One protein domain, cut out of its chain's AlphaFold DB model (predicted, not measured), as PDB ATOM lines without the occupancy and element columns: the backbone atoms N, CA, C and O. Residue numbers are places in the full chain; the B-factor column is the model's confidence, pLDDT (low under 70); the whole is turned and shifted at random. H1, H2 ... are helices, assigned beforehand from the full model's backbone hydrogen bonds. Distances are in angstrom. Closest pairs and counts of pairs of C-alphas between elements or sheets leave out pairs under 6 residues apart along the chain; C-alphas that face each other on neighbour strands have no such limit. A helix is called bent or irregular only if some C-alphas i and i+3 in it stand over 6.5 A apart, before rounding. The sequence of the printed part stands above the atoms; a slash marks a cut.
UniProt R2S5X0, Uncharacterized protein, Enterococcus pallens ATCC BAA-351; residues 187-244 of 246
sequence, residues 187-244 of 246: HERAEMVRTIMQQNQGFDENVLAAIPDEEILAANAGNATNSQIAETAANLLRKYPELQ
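Overview. This is residues 187 to 244 of the 246 residues of an uncharacterized protein of Enterococcus pallens ATCC BAA-351 (UniProt R2S5X0). A small, rounded, compact knot of four helices: the longest, H1, has the other three wrapped round one side of it, with H2 folded back on H1 as a hairpin, H3 packed on it at a steep angle, and H4 set crosswise over residues 196 to 201 of H1. The last residues, 240 to 244, fold back from the end of H4 toward the link between H1 and H2. The printed part has 58 residues with four named helices, in the order H1, H2, H3, H4, and no named strand; the class is all helix, and the helices that touch are mostly crossed. The radius of gyration of the C-alphas is 9.7 A, and the spans are 24 by 23 by 18 A.

Arrangement. H1, residues 187 to 201, is the hub and touches the three other helices. H3, residues 213 to 219, touches it at a steep tilt of 52 degrees, the same way; the closest C-alphas are those of Ala 190 and Asp 213, 5.2 A apart. H2, residues 205 to 210, touches H1 at residues 194 to 198 alone, and the closest C-alphas are those of Arg 194 and Leu 208, 6.1 A apart. These two form a helical hairpin, running opposite ways at a shallow tilt of 34 degrees, only just short of steep. H4, residues 226 to 239, is about perpendicular to H1, at 80 degrees. Residues 229 to 233 of H4 touch residues 196 to 201 of H1, with the C-alphas of Met 197 and Ala 233 closest at 6.7 A. H4 also touches H3, with its residues 232 to 236 alone, at a steep tilt of 66 degrees, opposite ways; the closest C-alphas are those of Ala 219 and Asn 235, 5.4 A apart. H2 and H4 are apart, and H2 and H3 are only just apart, with closest C-alphas 8.4 A from each other. Every O i to N i+4 pair is within hydrogen-bond range in H1, H2 and H3; in H4 it is 9 of 10.

Along the chain. H1 begins at C-alpha 187, (-78.587, 14.440, 17.672), and is 20.4 A long from first to last C-alpha, ending at C-alpha 201, (-67.757, 6.821, 2.182). H4 is also 20.4 A long and ends at C-alpha 239, (-83.110, 6.190, 0.562). The shorter H2 and H3 have 6 and 7 residues. No helix is bent or irregular.

Size, cuts and confidence. The two C-alphas farthest apart are those of Ala 210 and Ser 227, 24.8 A. The printed part has no cut. The links from H1 to H2 and from H2 to H3 are tight, that from H3 to H4 is short, and no link is long. The mean pLDDT of the printed part is 89.2, and one residue, Asn 223, is under 70.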
ATOM      1  N   HIS A 187     -79.267  13.495  18.544       85.94
ATOM      2  CA  HIS A 187     -78.587  14.440  17.672       85.94
ATOM      3  C   HIS A 187     -77.076  14.181  17.582       85.94
ATOM      4  O   HIS A 187     -76.548  13.965  16.496       85.94
ATOM      5  N   GLU A 188     -76.372  14.109  18.715       79.69
ATOM      6  CA  GLU A 188     -74.929  13.818  18.732       79.69
ATOM      7  C   GLU A 188     -74.605  12.458  18.096       79.69
ATOM      8  O   GLU A 188     -73.589  12.306  17.415       79.69
ATOM      9  N   ARG A 189     -75.478  11.461  18.269       82.44
ATOM     10  CA  ARG A 189     -75.346  10.159  17.607       82.44
ATOM     11  C   ARG A 189     -75.478  10.271  16.096       82.44
ATOM     12  O   ARG A 189     -74.674   9.679  15.377       82.44
ATOM     13  N   ALA A 190     -76.480  11.004  15.623       86.94
ATOM     14  CA  ALA A 190     -76.684  11.224  14.202       86.94
ATOM     15  C   ALA A 190     -75.489  11.973  13.592       86.94
ATOM     16  O   ALA A 190     -74.970  11.547  12.564       86.94
ATOM     17  N   GLU A 191     -74.962  12.989  14.278       87.25
ATOM     18  CA  GLU A 191     -73.756  13.718  13.863       87.25
ATOM     19  C   GLU A 191     -72.513  12.821  13.762       87.25
ATOM     20  O   GLU A 191     -71.748  12.916  12.797       87.25
ATOM     21  N   MET A 192     -72.323  11.883  14.698       86.38
ATOM     22  CA  MET A 192     -71.244  10.894  14.586       86.38
ATOM     23  C   MET A 192     -71.403  10.018  13.339       86.38
ATOM     24  O   MET A 192     -70.429   9.786  12.622       86.38
ATOM     25  N   VAL A 193     -72.619   9.545  13.047       89.12
ATOM     26  CA  VAL A 193     -72.881   8.742  11.843       89.12
ATOM     27  C   VAL A 193     -72.638   9.570  10.580       89.12
ATOM     28  O   VAL A 193     -71.944   9.090   9.684       89.12
ATOM     29  N   ARG A 194     -73.118  10.821  10.521       92.50
ATOM     30  CA  ARG A 194     -72.849  11.748   9.405       92.50
ATOM     31  C   ARG A 194     -71.350  11.909   9.176       92.50
ATOM     32  O   ARG A 194     -70.884  11.721   8.055       92.50
ATOM     33  N   THR A 195     -70.592  12.144  10.245       87.44
ATOM     34  CA  THR A 195     -69.130  12.290  10.193       87.44
ATOM     35  C   THR A 195     -68.461  11.046   9.604       87.44
ATOM     36  O   THR A 195     -67.624  11.154   8.710       87.44
ATOM     37  N   ILE A 196     -68.846   9.848  10.058       87.06
ATOM     38  CA  ILE A 196     -68.276   8.587   9.560       87.06
ATOM     39  C   ILE A 196     -68.632   8.374   8.084       87.06
ATOM     40  O   ILE A 196     -67.771   7.964   7.307       87.06
ATOM     41  N   MET A 197     -69.872   8.649   7.674       91.62
ATOM     42  CA  MET A 197     -70.296   8.491   6.277       91.62
ATOM     43  C   MET A 197     -69.577   9.477   5.354       91.62
ATOM     44  O   MET A 197     -69.108   9.089   4.284       91.62
ATOM     45  N   GLN A 198     -69.406  10.723   5.788       90.00
ATOM     46  CA  GLN A 198     -68.625  11.709   5.054       90.00
ATOM     47  C   GLN A 198     -67.159  11.265   4.917       90.00
ATOM     48  O   GLN A 198     -66.626  11.216   3.811       90.00
ATOM     49  N   GLN A 199     -66.504  10.888   6.020       84.44
ATOM     50  CA  GLN A 199     -65.072  10.570   6.030       84.44
ATOM     51  C   GLN A 199     -64.733   9.245   5.340       84.44
ATOM     52  O   GLN A 199     -63.734   9.162   4.628       84.44
ATOM     53  N   ASN A 200     -65.549   8.210   5.547       86.75
ATOM     54  CA  ASN A 200     -65.230   6.856   5.094       86.75
ATOM     55  C   ASN A 200     -65.883   6.497   3.760       86.75
ATOM     56  O   ASN A 200     -65.372   5.613   3.074       86.75
ATOM     57  N   GLN A 201     -67.019   7.112   3.418       88.25
ATOM     58  CA  GLN A 201     -67.757   6.821   2.182       88.25
ATOM     59  C   GLN A 201     -67.751   7.990   1.193       88.25
ATOM     60  O   GLN A 201     -68.192   7.816   0.060       88.25
ATOM     61  N   GLY A 202     -67.241   9.165   1.588       88.19
ATOM     62  CA  GLY A 202     -67.193  10.342   0.721       88.19
ATOM     63  C   GLY A 202     -68.575  10.892   0.372       88.19
ATOM     64  O   GLY A 202     -68.745  11.475  -0.694       88.19
ATOM     65  N   PHE A 203     -69.571  10.655   1.230       94.25
ATOM     66  CA  PHE A 203     -70.926  11.145   0.995       94.25
ATOM     67  C   PHE A 203     -70.995  12.667   1.084       94.25
ATOM     68  O   PHE A 203     -70.265  13.291   1.858       94.25
ATOM     69  N   ASP A 204     -71.897  13.251   0.294       94.12
ATOM     70  CA  ASP A 204     -72.089  14.695   0.268       94.12
ATOM     71  C   ASP A 204     -72.542  15.232   1.635       94.12
ATOM     72  O   ASP A 204     -73.560  14.811   2.189       94.12
ATOM     73  N   GLU A 205     -71.781  16.189   2.168       91.88
ATOM     74  CA  GLU A 205     -72.019  16.791   3.482       91.88
ATOM     75  C   GLU A 205     -73.361  17.524   3.553       91.88
ATOM     76  O   GLU A 205     -74.074  17.415   4.550       91.88
ATOM     77  N   ASN A 206     -73.737  18.243   2.493       92.69
ATOM     78  CA  ASN A 206     -74.961  19.040   2.492       92.69
ATOM     79  C   ASN A 206     -76.191  18.138   2.436       92.69
ATOM     80  O   ASN A 206     -77.190  18.413   3.101       92.69
ATOM     81  N   VAL A 207     -76.112  17.050   1.665       94.12
ATOM     82  CA  VAL A 207     -77.164  16.030   1.634       94.12
ATOM     83  C   VAL A 207     -77.263  15.340   2.994       94.12
ATOM     84  O   VAL A 207     -78.360  15.251   3.539       94.12
ATOM     85  N   LEU A 208     -76.142  14.916   3.593       92.25
ATOM     86  CA  LEU A 208     -76.132  14.295   4.927       92.25
ATOM     87  C   LEU A 208     -76.737  15.200   6.010       92.25
ATOM     88  O   LEU A 208     -77.498  14.720   6.854       92.25
ATOM     89  N   ALA A 209     -76.420  16.495   5.985       91.75
ATOM     90  CA  ALA A 209     -76.940  17.478   6.934       91.75
ATOM     91  C   ALA A 209     -78.449  17.735   6.772       91.75
ATOM     92  O   ALA A 209     -79.108  18.154   7.722       91.75
ATOM     93  N   ALA A 210     -79.012  17.482   5.586       95.25
ATOM     94  CA  ALA A 210     -80.438  17.650   5.316       95.25
ATOM     95  C   ALA A 210     -81.297  16.453   5.763       95.25
ATOM     96  O   ALA A 210     -82.517  16.588   5.881       95.25
ATOM     97  N   ILE A 211     -80.688  15.288   6.009       95.38
ATOM     98  CA  ILE A 211     -81.395  14.094   6.487       95.38
ATOM     99  C   ILE A 211     -81.737  14.275   7.977       95.38
ATOM    100  O   ILE A 211     -80.837  14.615   8.745       95.38
ATOM    101  N   PRO A 212     -82.982  14.019   8.429       95.88
ATOM    102  CA  PRO A 212     -83.346  14.085   9.848       95.88
ATOM    103  C   PRO A 212     -82.547  13.109  10.723       95.88
ATOM    104  O   PRO A 212     -82.194  12.012  10.281       95.88
ATOM    105  N   ASP A 213     -82.302  13.474  11.984       89.50
ATOM    106  CA  ASP A 213     -81.534  12.649  12.931       89.50
ATOM    107  C   ASP A 213     -82.138  11.250  13.089       89.50
ATOM    108  O   ASP A 213     -81.423  10.250  13.088       89.50
ATOM    109  N   GLU A 214     -83.466  11.154  13.138       91.12
ATOM    110  CA  GLU A 214     -84.182   9.888  13.271       91.12
ATOM    111  C   GLU A 214     -83.937   8.965  12.071       91.12
ATOM    112  O   GLU A 214     -83.868   7.745  12.228       91.12
ATOM    113  N   GLU A 215     -83.774   9.530  10.873       94.06
ATOM    114  CA  GLU A 215     -83.522   8.764   9.654       94.06
ATOM    115  C   GLU A 215     -82.068   8.310   9.538       94.06
ATOM    116  O   GLU A 215     -81.823   7.182   9.098       94.06
ATOM    117  N   ILE A 216     -81.123   9.138   9.993       94.19
ATOM    118  CA  ILE A 216     -79.719   8.744  10.141       94.19
ATOM    119  C   ILE A 216     -79.601   7.577  11.127       94.19
ATOM    120  O   ILE A 216     -78.967   6.563  10.826       94.19
ATOM    121  N   LEU A 217     -80.250   7.685  12.289       91.38
ATOM    122  CA  LEU A 217     -80.199   6.651  13.320       91.38
ATOM    123  C   LEU A 217     -80.913   5.366  12.901       91.38
ATOM    124  O   LEU A 217     -80.411   4.282  13.182       91.38
ATOM    125  N   ALA A 218     -82.042   5.462  12.194       90.50
ATOM    126  CA  ALA A 218     -82.752   4.292  11.679       90.50
ATOM    127  C   ALA A 218     -81.965   3.539  10.592       90.50
ATOM    128  O   ALA A 218     -82.201   2.351  10.379       90.50
ATOM    129  N   ALA A 219     -81.060   4.217   9.883       92.00
ATOM    130  CA  ALA A 219     -80.192   3.597   8.888       92.00
ATOM    131  C   ALA A 219     -78.916   2.979   9.489       92.00
ATOM    132  O   ALA A 219     -78.280   2.158   8.820       92.00
ATOM    133  N   ASN A 220     -78.546   3.358  10.719       90.69
ATOM    134  CA  ASN A 220     -77.328   2.906  11.383       90.69
ATOM    135  C   ASN A 220     -77.389   1.411  11.741       90.69
ATOM    136  O   ASN A 220     -78.262   0.970  12.485       90.69
ATOM    137  N   ALA A 221     -76.418   0.641  11.248       85.88
ATOM    138  CA  ALA A 221     -76.305  -0.802  11.468       85.88
ATOM    139  C   ALA A 221     -75.476  -1.185  12.718       85.88
ATOM    140  O   ALA A 221     -75.248  -2.371  12.972       85.88
ATOM    141  N   GLY A 222     -75.002  -0.208  13.502       76.12
ATOM    142  CA  GLY A 222     -74.412  -0.442  14.826       76.12
ATOM    143  C   GLY A 222     -73.066   0.248  15.046       76.12
ATOM    144  O   GLY A 222     -72.871   1.405  14.680       76.12
ATOM    145  N   ASN A 223     -72.118  -0.458  15.665       67.19
ATOM    146  CA  ASN A 223     -70.912   0.121  16.278       67.19
ATOM    147  C   ASN A 223     -69.777   0.445  15.285       67.19
ATOM    148  O   ASN A 223     -68.605   0.399  15.649       67.19
ATOM    149  N   ALA A 224     -70.114   0.775  14.037       71.38
ATOM    150  CA  ALA A 224     -69.180   1.235  13.010       71.38
ATOM    151  C   ALA A 224     -67.968   0.311  12.736       71.38
ATOM    152  O   ALA A 224     -66.877   0.775  12.404       71.38
ATOM    153  N   THR A 225     -68.142  -1.011  12.805       78.31
ATOM    154  CA  THR A 225     -67.196  -1.934  12.145       78.31
ATOM    155  C   THR A 225     -67.227  -1.726  10.627       78.31
ATOM    156  O   THR A 225     -68.227  -1.251  10.097       78.31
ATOM    157  N   ASN A 226     -66.185  -2.128   9.886       77.94
ATOM    158  CA  ASN A 226     -66.158  -1.963   8.420       77.94
ATOM    159  C   ASN A 226     -67.414  -2.525   7.724       77.94
ATOM    160  O   ASN A 226     -67.933  -1.904   6.798       77.94
ATOM    161  N   SER A 227     -67.930  -3.670   8.186       83.19
ATOM    162  CA  SER A 227     -69.164  -4.266   7.663       83.19
ATOM    163  C   SER A 227     -70.407  -3.443   8.009       83.19
ATOM    164  O   SER A 227     -71.245  -3.224   7.142       83.19
ATOM    165  N   GLN A 228     -70.512  -2.938   9.239       86.56
ATOM    166  CA  GLN A 228     -71.655  -2.121   9.668       86.56
ATOM    167  C   GLN A 228     -71.633  -0.720   9.050       86.56
ATOM    168  O   GLN A 228     -72.686  -0.166   8.747       86.56
ATOM    169  N   ILE A 229     -70.450  -0.149   8.812       85.62
ATOM    170  CA  ILE A 229     -70.287   1.100   8.057       85.62
ATOM    171  C   ILE A 229     -70.807   0.900   6.635       85.62
ATOM    172  O   ILE A 229     -71.605   1.708   6.169       85.62
ATOM    173  N   ALA A 230     -70.410  -0.185   5.965       88.88
ATOM    174  CA  ALA A 230     -70.871  -0.489   4.611       88.88
ATOM    175  C   ALA A 230     -72.390  -0.726   4.551       88.88
ATOM    176  O   ALA A 230     -73.055  -0.264   3.626       88.88
ATOM    177  N   GLU A 231     -72.958  -1.403   5.549       91.19
ATOM    178  CA  GLU A 231     -74.403  -1.619   5.644       91.19
ATOM    179  C   GLU A 231     -75.168  -0.313   5.902       91.19
ATOM    180  O   GLU A 231     -76.159  -0.032   5.228       91.19
ATOM    181  N   THR A 232     -74.668   0.532   6.807       92.25
ATOM    182  CA  THR A 232     -75.224   1.870   7.065       92.25
ATOM    183  C   THR A 232     -75.193   2.725   5.800       92.25
ATOM    184  O   THR A 232     -76.194   3.342   5.435       92.25
ATOM    185  N   ALA A 233     -74.077   2.697   5.069       93.12
ATOM    186  CA  ALA A 233     -73.920   3.390   3.797       93.12
ATOM    187  C   ALA A 233     -74.934   2.902   2.749       93.12
ATOM    188  O   ALA A 233     -75.578   3.711   2.083       93.12
ATOM    189  N   ALA A 234     -75.131   1.585   2.637       94.94
ATOM    190  CA  ALA A 234     -76.119   0.999   1.734       94.94
ATOM    191  C   ALA A 234     -77.561   1.371   2.120       94.94
ATOM    192  O   ALA A 234     -78.388   1.648   1.248       94.94
ATOM    193  N   ASN A 235     -77.870   1.412   3.421       95.19
ATOM    194  CA  ASN A 235     -79.175   1.836   3.923       95.19
ATOM    195  C   ASN A 235     -79.477   3.294   3.583       95.19
ATOM    196  O   ASN A 235     -80.588   3.593   3.140       95.19
ATOM    197  N   LEU A 236     -78.488   4.173   3.754       95.81
ATOM    198  CA  LEU A 236     -78.605   5.586   3.421       95.81
ATOM    199  C   LEU A 236     -78.722   5.797   1.907       95.81
ATOM    200  O   LEU A 236     -79.672   6.439   1.477       95.81
ATOM    201  N   LEU A 237     -77.865   5.181   1.086       95.12
ATOM    202  CA  LEU A 237     -77.911   5.322  -0.382       95.12
ATOM    203  C   LEU A 237     -79.209   4.819  -1.007       95.12
ATOM    204  O   LEU A 237     -79.687   5.368  -1.996       95.12
ATOM    205  N   ARG A 238     -79.798   3.769  -0.436       94.88
ATOM    206  CA  ARG A 238     -81.089   3.245  -0.891       94.88
ATOM    207  C   ARG A 238     -82.222   4.258  -0.713       94.88
ATOM    208  O   ARG A 238     -83.195   4.196  -1.461       94.88
ATOM    209  N   LYS A 239     -82.122   5.138   0.285       95.25
ATOM    210  CA  LYS A 239     -83.110   6.190   0.562       95.25
ATOM    211  C   LYS A 239     -82.753   7.527  -0.090       95.25
ATOM    212  O   LYS A 239     -83.654   8.202  -0.571       95.25
ATOM    213  N   TYR A 240     -81.466   7.854  -0.123       95.00
ATOM    214  CA  TYR A 240     -80.906   9.123  -0.586       95.00
ATOM    215  C   TYR A 240     -79.795   8.849  -1.615       95.00
ATOM    216  O   TYR A 240     -78.606   8.891  -1.281       95.00
ATOM    217  N   PRO A 241     -80.143   8.490  -2.864       93.19
ATOM    218  CA  PRO A 241     -79.159   8.185  -3.905       93.19
ATOM    219  C   PRO A 241     -78.205   9.349  -4.211       93.19
ATOM    220  O   PRO A 241     -77.075   9.126  -4.638       93.19
ATOM    221  N   GLU A 242     -78.643  10.583  -3.965       93.19
ATOM    222  CA  GLU A 242     -77.879  11.821  -4.137       93.19
ATOM    223  C   GLU A 242     -76.724  12.005  -3.139       93.19
ATOM    224  O   GLU A 242     -75.941  12.939  -3.281       93.19
ATOM    225  N   LEU A 243     -76.576  11.105  -2.158       91.75
ATOM    226  CA  LEU A 243     -75.410  11.076  -1.270       91.75
ATOM    227  C   LEU A 243     -74.104  10.778  -2.016       91.75
ATOM    228  O   LEU A 243     -73.037  11.160  -1.535       91.75
ATOM    229  N   GLN A 244     -74.169  10.097  -3.164       85.62
ATOM    230  CA  GLN A 244     -73.003   9.932  -4.026       85.62
ATOM    231  C   GLN A 244     -72.678  11.256  -4.709       85.62
ATOM    232  O   GLN A 244     -73.451  11.750  -5.532       85.62
TER     233      GLN A 244